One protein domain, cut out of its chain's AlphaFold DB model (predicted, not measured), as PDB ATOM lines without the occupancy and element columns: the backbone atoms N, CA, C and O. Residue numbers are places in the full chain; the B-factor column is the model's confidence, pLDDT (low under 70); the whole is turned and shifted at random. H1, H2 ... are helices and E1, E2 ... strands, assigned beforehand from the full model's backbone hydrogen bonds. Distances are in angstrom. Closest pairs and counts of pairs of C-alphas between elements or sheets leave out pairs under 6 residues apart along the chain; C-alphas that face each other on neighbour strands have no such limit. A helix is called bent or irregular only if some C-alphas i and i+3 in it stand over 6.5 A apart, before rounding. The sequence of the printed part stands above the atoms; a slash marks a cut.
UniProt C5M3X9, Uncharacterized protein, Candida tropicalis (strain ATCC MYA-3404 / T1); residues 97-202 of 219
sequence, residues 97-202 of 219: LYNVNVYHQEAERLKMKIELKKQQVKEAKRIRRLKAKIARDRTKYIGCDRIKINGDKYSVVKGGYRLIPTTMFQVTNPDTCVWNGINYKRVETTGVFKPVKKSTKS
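Overview. This is residues 97 to 202 of the 219 residues of an uncharacterized protein of Candida tropicalis (strain ATCC MYA-3404 / T1) (UniProt C5M3X9). A long helix, H1, sticks out as an arm from a small head, residues 97 to 125 standing free, and its far part grazes the head. The head is a small sandwich of two three-stranded antiparallel sheets face to face, E2 E3 E4 and E5 E6 E7, their strands crossed at 49 degrees. The printed part has 106 residues, with one named helix and seven named strands in the order E1 H1 E2 E3 E4 E5 E6 E7, and its class is mixed, helices and strands. It is extended, with a radius of gyration of the C-alphas of 20.9 A, and the arm gives most of its length; the C-alphas span 73 by 28 by 23 A.

Arrangement. E1, residues 97 to 99, pairs with no named strand and meets H1, residues 100 to 140, only through their link. In H1, which is not bent, every O i to N i+4 pair is within hydrogen-bond range. H1 only grazes the sheet of E2, residues 146 to 149, E3, residues 152 to 157, and E4, residues 162 to 165, with its residues 130 to 138; the closest C-alphas of H1 and E4 are those of Ile 134 and Pro 165, 6.5 A apart. This sheet is a meander, each strand the antiparallel neighbour of the one before. In the hairpin E2 and E3, N 147 and O 154 are 2.9 A apart; in the hairpin E3 and E4, N 155 and O 164 are 2.8 A apart. The second sheet, also a meander, holds E5, residues 176 to 179, E6, residues 182 to 186, and E7, residues 193 to 195. N 184 and O 177 are 2.8 A apart in the hairpin E5 and E6, and N 185 and O 194 2.8 A in the hairpin E6 and E7. The two sheets form a sandwich, two sheets face to face, with best planes 11 degrees apart. Across it, the closest C-alphas of E4 and E7 are those of Leu 163 and Phe 193, 5.0 A apart. E4 and E6 are near each other, with 6 pairs of C-alphas within 10 A. H1 is not on the second sheet.

Along the chain. E1 begins at C-alpha 97, (-35.197, -61.630, 8.456). H1 runs 59.8 A to C-alpha 140, (-35.603, -8.952, 38.951). E3 measures 15.7 A and E6 13.0 A. E7 ends at C-alpha 195, (-19.129, -17.208, 49.168).

Size, cuts and confidence. The two C-alphas farthest apart are those of Leu 97 and Ser 202, 73.7 A. Without residues 97 to 125, the body spans 34 by 28 by 19 A. The printed part has no cut, and no link is long. The model's mean pLDDT over the printed part is 88.9; residues 198 to 202 are under 70.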
ATOM      1  N   LEU A  97     -36.115 -60.625   7.934       84.19
ATOM      2  CA  LEU A  97     -35.197 -61.630   8.456       84.19
ATOM      3  C   LEU A  97     -33.769 -61.071   8.437       84.19
ATOM      4  O   LEU A  97     -33.303 -60.627   7.392       84.19
ATOM      5  N   TYR A  98     -33.091 -61.089   9.579       80.56
ATOM      6  CA  TYR A  98     -31.708 -60.639   9.739       80.56
ATOM      7  C   TYR A  98     -30.822 -61.807  10.140       80.56
ATOM      8  O   TYR A  98     -31.262 -62.693  10.863       80.56
ATOM      9  N   ASN A  99     -29.556 -61.782   9.740       89.56
ATOM     10  CA  ASN A  99     -28.551 -62.628  10.375       89.56
ATOM     11  C   ASN A  99     -28.352 -62.170  11.838       89.56
ATOM     12  O   ASN A  99     -28.330 -60.964  12.104       89.56
ATOM     13  N   VAL A 100     -28.218 -63.111  12.780       85.81
ATOM     14  CA  VAL A 100     -28.080 -62.830  14.225       85.81
ATOM     15  C   VAL A 100     -26.948 -61.839  14.515       85.81
ATOM     16  O   VAL A 100     -27.152 -60.880  15.262       85.81
ATOM     17  N   ASN A 101     -25.787 -61.999  13.878       86.56
ATOM     18  CA  ASN A 101     -24.623 -61.143  14.125       86.56
ATOM     19  C   ASN A 101     -24.872 -59.704  13.657       86.56
ATOM     20  O   ASN A 101     -24.574 -58.748  14.377       86.56
ATOM     21  N   VAL A 102     -25.493 -59.546  12.484       84.12
ATOM     22  CA  VAL A 102     -25.866 -58.232  11.934       84.12
ATOM     23  C   VAL A 102     -26.906 -57.556  12.826       84.12
ATOM     24  O   VAL A 102     -26.769 -56.377  13.152       84.12
ATOM     25  N   TYR A 103     -27.907 -58.308  13.290       87.25
ATOM     26  CA  TYR A 103     -28.932 -57.786  14.189       87.25
ATOM     27  C   TYR A 103     -28.332 -57.254  15.497       87.25
ATOM     28  O   TYR A 103     -28.668 -56.145  15.913       87.25
ATOM     29  N   HIS A 104     -27.431 -58.006  16.137       86.19
ATOM     30  CA  HIS A 104     -26.798 -57.565  17.381       86.19
ATOM     31  C   HIS A 104     -25.971 -56.291  17.184       86.19
ATOM     32  O   HIS A 104     -26.150 -55.333  17.938       86.19
ATOM     33  N   GLN A 105     -25.152 -56.229  16.132       87.31
ATOM     34  CA  GLN A 105     -24.360 -55.036  15.816       87.31
ATOM     35  C   GLN A 105     -25.244 -53.803  15.560       87.31
ATOM     36  O   GLN A 105     -24.978 -52.711  16.074       87.31
ATOM     37  N   GLU A 106     -26.328 -53.955  14.795       86.12
ATOM     38  CA  GLU A 106     -27.260 -52.856  14.531       86.12
ATOM     39  C   GLU A 106     -28.033 -52.429  15.782       86.12
ATOM     40  O   GLU A 106     -28.201 -51.228  16.023       86.12
ATOM     41  N   ALA A 107     -28.468 -53.387  16.602       86.81
ATOM     42  CA  ALA A 107     -29.172 -53.122  17.850       86.81
ATOM     43  C   ALA A 107     -28.292 -52.340  18.835       86.81
ATOM     44  O   ALA A 107     -28.748 -51.350  19.416       86.81
ATOM     45  N   GLU A 108     -27.020 -52.714  18.984       91.44
ATOM     46  CA  GLU A 108     -26.064 -51.980  19.817       91.44
ATOM     47  C   GLU A 108     -25.790 -50.579  19.274       91.44
ATOM     48  O   GLU A 108     -25.846 -49.593  20.018       91.44
ATOM     49  N   ARG A 109     -25.593 -50.450  17.958       92.00
ATOM     50  CA  ARG A 109     -25.414 -49.145  17.314       92.00
ATOM     51  C   ARG A 109     -26.623 -48.236  17.525       92.00
ATOM     52  O   ARG A 109     -26.465 -47.036  17.769       92.00
ATOM     53  N   LEU A 110     -27.837 -48.778  17.433       89.00
ATOM     54  CA  LEU A 110     -29.071 -48.044  17.711       89.00
ATOM     55  C   LEU A 110     -29.165 -47.650  19.186       89.00
ATOM     56  O   LEU A 110     -29.506 -46.502  19.475       89.00
ATOM     57  N   LYS A 111     -28.808 -48.548  20.107       92.44
ATOM     58  CA  LYS A 111     -28.783 -48.274  21.549       92.44
ATOM     59  C   LYS A 111     -27.845 -47.111  21.879       92.44
ATOM     60  O   LYS A 111     -28.282 -46.158  22.523       92.44
ATOM     61  N   MET A 112     -26.622 -47.118  21.344       92.06
ATOM     62  CA  MET A 112     -25.663 -46.018  21.505       92.06
ATOM     63  C   MET A 112     -26.201 -44.693  20.945       92.06
ATOM     64  O   MET A 112     -26.139 -43.657  21.609       92.06
ATOM     65  N   LYS A 113     -26.807 -44.708  19.747       93.38
ATOM     66  CA  LYS A 113     -27.432 -43.507  19.155       93.38
ATOM     67  C   LYS A 113     -28.571 -42.956  20.019       93.38
ATOM     68  O   LYS A 113     -28.712 -41.738  20.145       93.38
ATOM     69  N   ILE A 114     -29.403 -43.832  20.581       92.25
ATOM     70  CA  ILE A 114     -30.512 -43.446  21.460       92.25
ATOM     71  C   ILE A 114     -29.971 -42.813  22.743       92.25
ATOM     72  O   ILE A 114     -30.475 -41.770  23.162       92.25
ATOM     73  N   GLU A 115     -28.946 -43.407  23.347       94.19
ATOM     74  CA  GLU A 115     -28.329 -42.894  24.568       94.19
ATOM     75  C   GLU A 115     -27.689 -41.519  24.355       94.19
ATOM     76  O   GLU A 115     -27.988 -40.585  25.105       94.19
ATOM     77  N   LEU A 116     -26.932 -41.347  23.269       94.69
ATOM     78  CA  LEU A 116     -26.365 -40.054  22.884       94.69
ATOM     79  C   LEU A 116     -27.458 -38.989  22.711       94.69
ATOM     80  O   LEU A 116     -27.391 -37.910  23.300       94.69
ATOM     81  N   LYS A 117     -28.523 -39.301  21.959       94.94
ATOM     82  CA  LYS A 117     -29.656 -38.377  21.787       94.94
ATOM     83  C   LYS A 117     -30.346 -38.059  23.113       94.94
ATOM     84  O   LYS A 117     -30.755 -36.921  23.338       94.94
ATOM     85  N   LYS A 118     -30.482 -39.036  24.012       95.19
ATOM     86  CA  LYS A 118     -31.074 -38.834  25.341       95.19
ATOM     87  C   LYS A 118     -30.240 -37.861  26.178       95.19
ATOM     88  O   LYS A 118     -30.820 -36.988  26.830       95.19
ATOM     89  N   GLN A 119     -28.912 -37.970  26.129       93.88
ATOM     90  CA  GLN A 119     -27.998 -37.033  26.790       93.88
ATOM     91  C   GLN A 119     -28.122 -35.621  26.197       93.88
ATOM     92  O   GLN A 119     -28.385 -34.680  26.947       93.88
ATOM     93  N   GLN A 120     -28.094 -35.488  24.865       94.44
ATOM     94  CA  GLN A 120     -28.276 -34.203  24.172       94.44
ATOM     95  C   GLN A 120     -29.604 -33.523  24.539       94.44
ATOM     96  O   GLN A 120     -29.651 -32.332  24.846       94.44
ATOM     97  N   VAL A 121     -30.709 -34.277  24.577       94.94
ATOM     98  CA  VAL A 121     -32.024 -33.742  24.967       94.94
ATOM     99  C   VAL A 121     -32.038 -33.305  26.436       94.94
ATOM    100  O   VAL A 121     -32.647 -32.282  26.769       94.94
ATOM    101  N   LYS A 122     -31.394 -34.061  27.333       93.50
ATOM    102  CA  LYS A 122     -31.287 -33.710  28.759       93.50
ATOM    103  C   LYS A 122     -30.509 -32.405  28.939       93.50
ATOM    104  O   LYS A 122     -30.959 -31.529  29.682       93.50
ATOM    105  N   GLU A 123     -29.401 -32.250  28.225       91.00
ATOM    106  CA  GLU A 123     -28.575 -31.046  28.248       91.00
ATOM    107  C   GLU A 123     -29.305 -29.835  27.654       91.00
ATOM    108  O   GLU A 123     -29.408 -28.794  28.305       91.00
ATOM    109  N   ALA A 124     -29.946 -29.985  26.493       92.56
ATOM    110  CA  ALA A 124     -30.749 -28.925  25.884       92.56
ATOM    111  C   ALA A 124     -31.874 -28.442  26.821       92.56
ATOM    112  O   ALA A 124     -32.119 -27.238  26.961       92.56
ATOM    113  N   LYS A 125     -32.537 -29.367  27.533       94.12
ATOM    114  CA  LYS A 125     -33.532 -29.028  28.565       94.12
ATOM    115  C   LYS A 125     -32.905 -28.274  29.742       94.12
ATOM    116  O   LYS A 125     -33.517 -27.313  30.217       94.12
ATOM    117  N   ARG A 126     -31.712 -28.672  30.211       90.88
ATOM    118  CA  ARG A 126     -30.958 -27.955  31.262       90.88
ATOM    119  C   ARG A 126     -30.660 -26.521  30.821       90.88
ATOM    120  O   ARG A 126     -31.028 -25.591  31.538       90.88
ATOM    121  N   ILE A 127     -30.096 -26.333  29.627       91.94
ATOM    122  CA  ILE A 127     -29.762 -25.014  29.065       91.94
ATOM    123  C   ILE A 127     -31.015 -24.143  28.937       91.94
ATOM    124  O   ILE A 127     -31.010 -22.986  29.352       91.94
ATOM    125  N   ARG A 128     -32.126 -24.691  28.426       94.31
ATOM    126  CA  ARG A 128     -33.393 -23.952  28.303       94.31
ATOM    127  C   ARG A 128     -33.903 -23.451  29.658       94.31
ATOM    128  O   ARG A 128     -34.316 -22.297  29.762       94.31
ATOM    129  N   ARG A 129     -33.863 -24.295  30.695       93.62
ATOM    130  CA  ARG A 129     -34.260 -23.915  32.065       93.62
ATOM    131  C   ARG A 129     -33.354 -22.826  32.634       93.62
ATOM    132  O   ARG A 129     -33.858 -21.887  33.247       93.62
ATOM    133  N   LEU A 130     -32.045 -22.930  32.404       92.88
ATOM    134  CA  LEU A 130     -31.069 -21.923  32.822       92.88
ATOM    135  C   LEU A 130     -31.317 -20.579  32.137       92.88
ATOM    136  O   LEU A 130     -31.460 -19.580  32.832       92.88
ATOM    137  N   LYS A 131     -31.483 -20.557  30.808       94.12
ATOM    138  CA  LYS A 131     -31.809 -19.334  30.053       94.12
ATOM    139  C   LYS A 131     -33.075 -18.657  30.579       94.12
ATOM    140  O   LYS A 131     -33.071 -17.455  30.821       94.12
ATOM    141  N   ALA A 132     -34.138 -19.426  30.818       94.19
ATOM    142  CA  ALA A 132     -35.384 -18.895  31.371       94.19
ATOM    143  C   ALA A 132     -35.213 -18.345  32.798       94.19
ATOM    144  O   ALA A 132     -35.841 -17.356  33.170       94.19
ATOM    145  N   LYS A 133     -34.368 -18.977  33.620       93.31
ATOM    146  CA  LYS A 133     -34.051 -18.480  34.961       93.31
ATOM    147  C   LYS A 133     -33.245 -17.183  34.904       93.31
ATOM    148  O   LYS A 133     -33.667 -16.216  35.517       93.31
ATOM    149  N   ILE A 134     -32.172 -17.150  34.119       94.06
ATOM    150  CA  ILE A 134     -31.324 -15.968  33.924       94.06
ATOM    151  C   ILE A 134     -32.149 -14.794  33.392       94.06
ATOM    152  O   ILE A 134     -32.018 -13.686  33.891       94.06
ATOM    153  N   ALA A 135     -33.056 -15.027  32.439       93.94
ATOM    154  CA  ALA A 135     -33.935 -13.979  31.928       93.94
ATOM    155  C   ALA A 135     -34.830 -13.366  33.023       93.94
ATOM    156  O   ALA A 135     -34.978 -12.146  33.066       93.94
ATOM    157  N   ARG A 136     -35.384 -14.193  33.924       94.25
ATOM    158  CA  ARG A 136     -36.170 -13.728  35.083       94.25
ATOM    159  C   ARG A 136     -35.310 -13.013  36.121       94.25
ATOM    160  O   ARG A 136     -35.716 -11.988  36.652       94.25
ATOM    161  N   ASP A 137     -34.131 -13.547  36.417       92.44
ATOM    162  CA  ASP A 137     -33.217 -12.942  37.384       92.44
ATOM    163  C   ASP A 137     -32.684 -11.595  36.856       92.44
ATOM    164  O   ASP A 137     -32.579 -10.636  37.615       92.44
ATOM    165  N   ARG A 138     -32.453 -11.472  35.542       91.56
ATOM    166  CA  ARG A 138     -32.040 -10.226  34.884       91.56
ATOM    167  C   ARG A 138     -33.052  -9.099  35.071       91.56
ATOM    168  O   ARG A 138     -32.642  -7.973  35.323       91.56
ATOM    169  N   THR A 139     -34.348  -9.375  34.929       91.81
ATOM    170  CA  THR A 139     -35.382  -8.353  35.158       91.81
ATOM    171  C   THR A 139     -35.549  -8.060  36.645       91.81
ATOM    172  O   THR A 139     -35.676  -6.902  37.029       91.81
ATOM    173  N   LYS A 140     -35.475  -9.088  37.496       93.31
ATOM    174  CA  LYS A 140     -35.603  -8.952  38.951       93.31
ATOM    175  C   LYS A 140     -34.485  -8.122  39.592       93.31
ATOM    176  O   LYS A 140     -34.743  -7.404  40.551       93.31
ATOM    177  N   TYR A 141     -33.259  -8.247  39.094       92.88
ATOM    178  CA  TYR A 141     -32.061  -7.606  39.646       92.88
ATOM    179  C   TYR A 141     -31.497  -6.535  38.708       92.88
ATOM    180  O   TYR A 141     -30.289  -6.309  38.665       92.88
ATOM    181  N   ILE A 142     -32.368  -5.888  37.928       89.56
ATOM    182  CA  ILE A 142     -31.957  -4.914  36.913       89.56
ATOM    183  C   ILE A 142     -31.222  -3.706  37.509       89.56
ATOM    184  O   ILE A 142     -30.265  -3.252  36.887       89.56
ATOM    185  N   GLY A 143     -31.642  -3.259  38.701       90.12
ATOM    186  CA  GLY A 143     -31.065  -2.141  39.457       90.12
ATOM    187  C   GLY A 143     -30.014  -2.543  40.493       90.12
ATOM    188  O   GLY A 143     -29.675  -1.741  41.349       90.12
ATOM    189  N   CYS A 144     -29.535  -3.789  40.466       91.81
ATOM    190  CA  CYS A 144     -28.368  -4.187  41.248       91.81
ATOM    191  C   CYS A 144     -27.080  -3.884  40.473       91.81
ATOM    192  O   CYS A 144     -27.070  -3.987  39.241       91.81
ATOM    193  N   ASP A 145     -25.988  -3.628  41.198       91.31
ATOM    194  CA  ASP A 145     -24.664  -3.434  40.603       91.31
ATOM    195  C   ASP A 145     -24.265  -4.627  39.739       91.31
ATOM    196  O   ASP A 145     -24.633  -5.779  40.006       91.31
ATOM    197  N   ARG A 146     -23.502  -4.357  38.681       92.69
ATOM    198  CA  ARG A 146     -23.059  -5.373  37.729       92.69
ATOM    199  C   ARG A 146     -21.551  -5.449  37.708       92.69
ATOM    200  O   ARG A 146     -20.867  -4.438  37.664       92.69
ATOM    201  N   ILE A 147     -21.051  -6.672  37.675       92.81
ATOM    202  CA  ILE A 147     -19.628  -6.971  37.625       92.81
ATOM    203  C   ILE A 147     -19.353  -7.975  36.513       92.81
ATOM    204  O   ILE A 147     -20.237  -8.730  36.088       92.81
ATOM    205  N   LYS A 148     -18.109  -7.996  36.044       93.00
ATOM    206  CA  LYS A 148     -17.635  -8.931  35.028       93.00
ATOM    207  C   LYS A 148     -16.560  -9.819  35.637       93.00
ATOM    208  O   LYS A 148     -15.587  -9.318  36.184       93.00
ATOM    209  N   ILE A 149     -16.741 -11.131  35.541       91.00
ATOM    210  CA  ILE A 149     -15.800 -12.131  36.054       91.00
ATOM    211  C   ILE A 149     -15.509 -13.089  34.905       91.00
ATOM    212  O   ILE A 149     -16.425 -13.739  34.411       91.00
ATOM    213  N   ASN A 150     -14.253 -13.165  34.459       87.56
ATOM    214  CA  ASN A 150     -13.821 -14.055  33.369       87.56
ATOM    215  C   ASN A 150     -14.663 -13.911  32.084       87.56
ATOM    216  O   ASN A 150     -15.038 -14.893  31.453       87.56
ATOM    217  N   GLY A 151     -15.031 -12.679  31.719       87.44
ATOM    218  CA  GLY A 151     -15.878 -12.428  30.547       87.44
ATOM    219  C   GLY A 151     -17.386 -12.482  30.815       87.44
ATOM    220  O   GLY A 151     -18.138 -11.793  30.124       87.44
ATOM    221  N   ASP A 152     -17.819 -13.208  31.846       91.12
ATOM    222  CA  ASP A 152     -19.226 -13.404  32.198       91.12
ATOM    223  C   ASP A 152     -19.764 -12.254  33.066       91.12
ATOM    224  O   ASP A 152     -19.068 -11.722  33.934       91.12
ATOM    225  N   LYS A 153     -21.022 -11.853  32.834       92.88
ATOM    226  CA  LYS A 153     -21.676 -10.743  33.548       92.88
ATOM    227  C   LYS A 153     -22.527 -11.254  34.705       92.88
ATOM    228  O   LYS A 153     -23.375 -12.132  34.511       92.88
ATOM    229  N   TYR A 154     -22.358 -10.645  35.873       94.56
ATOM    230  CA  TYR A 154     -23.092 -10.974  37.091       94.56
ATOM    231  C   TYR A 154     -23.705  -9.728  37.726       94.56
ATOM    232  O   TYR A 154     -23.092  -8.666  37.737       94.56
ATOM    233  N   SER A 155     -24.890  -9.882  38.307       94.81
ATOM    234  CA  SER A 155     -25.510  -8.910  39.204       94.81
ATOM    235  C   SER A 155     -25.128  -9.223  40.651       94.81
ATOM    236  O   SER A 155     -25.233 -10.373  41.092       94.81
ATOM    237  N   VAL A 156     -24.717  -8.201  41.394       94.00
ATOM    238  CA  VAL A 156     -24.345  -8.273  42.807       94.00
ATOM    239  C   VAL A 156     -25.607  -8.139  43.651       94.00
ATOM    240  O   VAL A 156     -26.256  -7.101  43.677       94.00
ATOM    241  N   VAL A 157     -25.998  -9.204  44.347       91.38
ATOM    242  CA  VAL A 157     -27.277  -9.260  45.067       91.38
ATOM    243  C   VAL A 157     -27.044  -9.540  46.546       91.38
ATOM    244  O   VAL A 157     -26.141 -10.291  46.922       91.38
ATOM    245  N   LYS A 158     -27.917  -8.980  47.395       86.88
ATOM    246  CA  LYS A 158     -27.848  -9.080  48.863       86.88
ATOM    247  C   LYS A 158     -26.526  -8.531  49.417       86.88
ATOM    248  O   LYS A 158     -25.853  -9.233  50.169       86.88
ATOM    249  N   GLY A 159     -26.141  -7.325  48.994       81.56
ATOM    250  CA  GLY A 159     -24.914  -6.667  49.459       81.56
ATOM    251  C   GLY A 159     -23.658  -7.501  49.199       81.56
ATOM    252  O   GLY A 159     -22.848  -7.683  50.095       81.56
ATOM    253  N   GLY A 160     -23.552  -8.126  48.023       84.75
ATOM    254  CA  GLY A 160     -22.389  -8.946  47.667       84.75
ATOM    255  C   GLY A 160     -22.460 -10.416  48.073       84.75
ATOM    256  O   GLY A 160     -21.627 -11.201  47.633       84.75
ATOM    257  N   TYR A 161     -23.458 -10.866  48.840       87.56
ATOM    258  CA  TYR A 161     -23.521 -12.275  49.254       87.56
ATOM    259  C   TYR A 161     -23.794 -13.254  48.096       87.56
ATOM    260  O   TYR A 161     -23.542 -14.454  48.216       87.56
ATOM    261  N   ARG A 162     -24.363 -12.797  46.973       91.94
ATOM    262  CA  ARG A 162     -24.579 -13.636  45.783       91.94
ATOM    263  C   ARG A 162     -24.258 -12.866  44.522       91.94
ATOM    264  O   ARG A 162     -24.730 -11.745  44.366       91.94
ATOM    265  N   LEU A 163     -23.576 -13.525  43.594       94.06
ATOM    266  CA  LEU A 163     -23.353 -12.994  42.252       94.06
ATOM    267  C   LEU A 163     -24.180 -13.850  41.293       94.06
ATOM    268  O   LEU A 163     -23.959 -15.059  41.161       94.06
ATOM    269  N   ILE A 164     -25.214 -13.246  40.716       94.44
ATOM    270  CA  ILE A 164     -26.213 -13.937  39.898       94.44
ATOM    271  C   ILE A 164     -25.919 -13.659  38.425       94.44
ATOM    272  O   ILE A 164     -25.827 -12.492  38.057       94.44
ATOM    273  N   PRO A 165     -25.773 -14.685  37.571       94.56
ATOM    274  CA  PRO A 165     -25.441 -14.480  36.168       94.56
ATOM    275  C   PRO A 165     -26.555 -13.716  35.450       94.56
ATOM    276  O   PRO A 165     -27.728 -14.085  35.523       94.56
ATOM    277  N   THR A 166     -26.177 -12.662  34.733       92.38
ATOM    278  CA  THR A 166     -27.082 -11.859  33.896       92.38
ATOM    279  C   THR A 166     -27.176 -12.425  32.476       92.38
ATOM    280  O   THR A 166     -28.179 -12.244  31.783       92.38
ATOM    281  N   THR A 167     -26.130 -13.128  32.041       91.50
ATOM    282  CA  THR A 167     -26.025 -13.828  30.755       91.50
ATOM    283  C   THR A 167     -25.727 -15.305  30.982       91.50
ATOM    284  O   THR A 167     -25.392 -15.716  32.091       91.50
ATOM    285  N   MET A 168     -25.873 -16.134  29.943       91.06
ATOM    286  CA  MET A 168     -25.453 -17.532  30.037       91.06
ATOM    287  C   MET A 168     -23.944 -17.579  30.300       91.06
ATOM    288  O   MET A 168     -23.186 -17.006  29.524       91.06
ATOM    289  N   PHE A 169     -23.545 -18.227  31.392       89.19
ATOM    290  CA  PHE A 169     -22.145 -18.374  31.783       89.19
ATOM    291  C   PHE A 169     -21.484 -19.504  30.996       89.19
ATOM    292  O   PHE A 169     -22.150 -20.477  30.612       89.19
ATOM    293  N   GLN A 170     -20.179 -19.390  30.781       85.56
ATOM    294  CA  GLN A 170     -19.410 -20.434  30.114       85.56
ATOM    295  C   GLN A 170     -18.976 -21.496  31.126       85.56
ATOM    296  O   GLN A 170     -18.442 -21.189  32.191       85.56
ATOM    297  N   VAL A 171     -19.208 -22.769  30.800       81.44
ATOM    298  CA  VAL A 171     -18.848 -23.897  31.680       81.44
ATOM    299  C   VAL A 171     -17.328 -24.076  31.764       81.44
ATOM    300  O   VAL A 171     -16.825 -24.544  32.775       81.44
ATOM    301  N   THR A 172     -16.599 -23.644  30.734       85.25
ATOM    302  CA  THR A 172     -15.130 -23.655  30.662       85.25
ATOM    303  C   THR A 172     -14.463 -22.696  31.645       85.25
ATOM    304  O   THR A 172     -13.312 -22.904  32.014       85.25
ATOM    305  N   ASN A 173     -15.170 -21.649  32.083       86.31
ATOM    306  CA  ASN A 173     -14.643 -20.695  33.054       86.31
ATOM    307  C   ASN A 173     -14.465 -21.361  34.423       86.31
ATOM    308  O   ASN A 173     -15.254 -22.243  34.763       86.31
ATOM    309  N   PRO A 174     -13.507 -20.922  35.256       89.00
ATOM    310  CA  PRO A 174     -13.284 -21.533  36.558       89.00
ATOM    311  C   PRO A 174     -14.515 -21.403  37.466       89.00
ATOM    312  O   PRO A 174     -15.227 -20.395  37.467       89.00
ATOM    313  N   ASP A 175     -14.750 -22.437  38.273       91.69
ATOM    314  CA  ASP A 175     -15.848 -22.489  39.246       91.69
ATOM    315  C   ASP A 175     -15.576 -21.675  40.511       91.69
ATOM    316  O   ASP A 175     -16.427 -21.614  41.398       91.69
ATOM    317  N   THR A 176     -14.409 -21.054  40.633       92.94
ATOM    318  CA  THR A 176     -14.066 -20.204  41.772       92.94
ATOM    319  C   THR A 176     -13.604 -18.840  41.297       92.94
ATOM    320  O   THR A 176     -13.052 -18.701  40.206       92.94
ATOM    321  N   CYS A 177     -13.885 -17.820  42.097       91.38
ATOM    322  CA  CYS A 177     -13.408 -16.468  41.859       91.38
ATOM    323  C   CYS A 177     -13.235 -15.732  43.185       91.38
ATOM    324  O   CYS A 177     -13.837 -16.105  44.196       91.38
ATOM    325  N   VAL A 178     -12.422 -14.681  43.168       91.44
ATOM    326  CA  VAL A 178     -12.263 -13.762  44.295       91.44
ATOM    327  C   VAL A 178     -12.838 -12.423  43.878       91.44
ATOM    328  O   VAL A 178     -12.492 -11.902  42.820       91.44
ATOM    329  N   TRP A 179     -13.744 -11.883  44.684       88.31
ATOM    330  CA  TRP A 179     -14.327 -10.570  44.452       88.31
ATOM    331  C   TRP A 179     -14.466  -9.834  45.781       88.31
ATOM    332  O   TRP A 179     -15.001 -10.387  46.741       88.31
ATOM    333  N   ASN A 180     -13.945  -8.607  45.836       86.50
ATOM    334  CA  ASN A 180     -13.905  -7.770  47.037       86.50
ATOM    335  C   ASN A 180     -13.329  -8.491  48.279       86.50
ATOM    336  O   ASN A 180     -13.927  -8.509  49.351       86.50
ATOM    337  N   GLY A 181     -12.211  -9.203  48.095       85.00
ATOM    338  CA  GLY A 181     -11.558  -9.988  49.152       85.00
ATOM    339  C   GLY A 181     -12.301 -11.262  49.585       85.00
ATOM    340  O   GLY A 181     -11.798 -12.006  50.425       85.00
ATOM    341  N   ILE A 182     -13.474 -11.563  49.014       89.00
ATOM    342  CA  ILE A 182     -14.245 -12.772  49.322       89.00
ATOM    343  C   ILE A 182     -14.064 -13.824  48.230       89.00
ATOM    344  O   ILE A 182     -14.226 -13.562  47.040       89.00
ATOM    345  N   ASN A 183     -13.803 -15.060  48.658       92.38
ATOM    346  CA  ASN A 183     -13.745 -16.224  47.781       92.38
ATOM    347  C   ASN A 183     -15.151 -16.771  47.525       92.38
ATOM    348  O   ASN A 183     -15.866 -17.126  48.469       92.38
ATOM    349  N   TYR A 184     -15.523 -16.922  46.259       94.31
ATOM    350  CA  TYR A 184     -16.788 -17.495  45.821       94.31
ATOM    351  C   TYR A 184     -16.587 -18.819  45.088       94.31
ATOM    352  O   TYR A 184     -15.581 -19.042  44.418       94.31
ATOM    353  N   LYS A 185     -17.604 -19.681  45.171       94.56
ATOM    354  CA  LYS A 185     -17.750 -20.901  44.377       94.56
ATOM    355  C   LYS A 185     -19.057 -20.874  43.592       94.56
ATOM    356  O   LYS A 185     -20.123 -20.548  44.128       94.56
ATOM    357  N   ARG A 186     -18.969 -21.212  42.311       93.75
ATOM    358  CA  ARG A 186     -20.077 -21.285  41.371       93.75
ATOM    359  C   ARG A 186     -20.881 -22.545  41.626       93.75
ATOM    360  O   ARG A 186     -20.352 -23.647  41.741       93.75
ATOM    361  N   VAL A 187     -22.193 -22.387  41.696       91.56
ATOM    362  CA  VAL A 187     -23.114 -23.519  41.739       91.56
ATOM    363  C   VAL A 187     -23.328 -24.007  40.313       91.56
ATOM    364  O   VAL A 187     -24.003 -23.331  39.541       91.56
ATOM    365  N   GLU A 188     -22.813 -25.187  39.973       85.75
ATOM    366  CA  GLU A 188     -22.840 -25.747  38.610       85.75
ATOM    367  C   GLU A 188     -24.254 -25.783  37.989       85.75
ATOM    368  O   GLU A 188     -24.461 -25.564  36.793       85.75
ATOM    369  N   THR A 189     -25.275 -26.013  38.818       84.56
ATOM    370  CA  THR A 189     -26.667 -26.113  38.365       84.56
ATOM    371  C   THR A 189     -27.299 -24.771  38.008       84.56
ATOM    372  O   THR A 189     -28.224 -24.749  37.199       84.56
ATOM    373  N   THR A 190     -26.845 -23.658  38.599       86.38
ATOM    374  CA  THR A 190     -27.471 -22.337  38.414       86.38
ATOM    375  C   THR A 190     -26.523 -21.245  37.931       86.38
ATOM    376  O   THR A 190     -27.002 -20.168  37.598       86.38
ATOM    377  N   GLY A 191     -25.211 -21.472  37.944       88.69
ATOM    378  CA  GLY A 191     -24.189 -20.469  37.631       88.69
ATOM    379  C   GLY A 191     -24.028 -19.365  38.668       88.69
ATOM    380  O   GLY A 191     -23.324 -18.399  38.418       88.69
ATOM    381  N   VAL A 192     -24.695 -19.475  39.819       93.00
ATOM    382  CA  VAL A 192     -24.664 -18.444  40.866       93.00
ATOM    383  C   VAL A 192     -23.409 -18.643  41.695       93.00
ATOM    384  O   VAL A 192     -23.187 -19.745  42.199       93.00
ATOM    385  N   PHE A 193     -22.639 -17.581  41.887       94.56
ATOM    386  CA  PHE A 193     -21.523 -17.578  42.819       94.56
ATOM    387  C   PHE A 193     -22.021 -17.333  44.241       94.56
ATOM    388  O   PHE A 193     -22.791 -16.404  44.507       94.56
ATOM    389  N   LYS A 194     -21.584 -18.196  45.156       93.38
ATOM    390  CA  LYS A 194     -21.827 -18.085  46.595       93.38
ATOM    391  C   LYS A 194     -20.490 -18.048  47.330       93.38
ATOM    392  O   LYS A 194     -19.584 -18.768  46.916       93.38
ATOM    393  N   PRO A 195     -20.362 -17.267  48.406       91.56
ATOM    394  CA  PRO A 195     -19.129 -17.208  49.168       91.56
ATOM    395  C   PRO A 195     -18.833 -18.580  49.787       91.56
ATOM    396  O   PRO A 195     -19.741 -19.261  50.271       91.56
ATOM    397  N   VAL A 196     -17.570 -19.001  49.717       88.81
ATOM    398  CA  VAL A 196     -17.100 -20.315  50.193       88.81
ATOM    399  C   VAL A 196     -17.192 -20.393  51.712       88.81
ATOM    400  O   VAL A 196     -17.689 -21.371  52.263       88.81
ATOM    401  N   LYS A 197     -16.753 -19.331  52.389       82.81
ATOM    402  CA  LYS A 197     -16.957 -19.143  53.824       82.81
ATOM    403  C   LYS A 197     -18.211 -18.295  54.011       82.81
ATOM    404  O   LYS A 197     -18.407 -17.318  53.291       82.81
ATOM    405  N   LYS A 198     -19.072 -18.649  54.969       65.75
ATOM    406  CA  LYS A 198     -20.182 -17.771  55.365       65.75
ATOM    407  C   LYS A 198     -19.565 -16.508  55.970       65.75
ATOM    408  O   LYS A 198     -19.176 -16.528  57.130       65.75
ATOM    409  N   SER A 199     -19.440 -15.437  55.186       55.25
ATOM    410  CA  SER A 199     -19.149 -14.114  55.742       55.25
ATOM    411  C   SER A 199     -20.268 -13.786  56.732       55.25
ATOM    412  O   SER A 199     -21.454 -13.796  56.380       55.25
ATOM    413  N   THR A 200     -19.907 -13.569  57.995       53.78
ATOM    414  CA  THR A 200     -20.775 -12.965  59.005       53.78
ATOM    415  C   THR A 200     -21.068 -11.545  58.557       53.78
ATOM    416  O   THR A 200     -20.293 -10.661  58.885       53.78
ATOM    417  N   LYS A 201     -22.129 -11.360  57.750       49.84
ATOM    418  CA  LYS A 201     -22.662 -10.069  57.270       49.84
ATOM    419  C   LYS A 201     -21.610  -8.951  57.325       49.84
ATOM    420  O   LYS A 201     -21.745  -8.024  58.119       49.84
ATOM    421  N   SER A 202     -20.541  -9.061  56.540       46.25
ATOM    422  CA  SER A 202     -19.594  -7.958  56.433       46.25
ATOM    423  C   SER A 202     -20.363  -6.793  55.813       46.25
ATOM    424  O   SER A 202     -20.779  -6.876  54.655       46.25
TER     425      SER A 202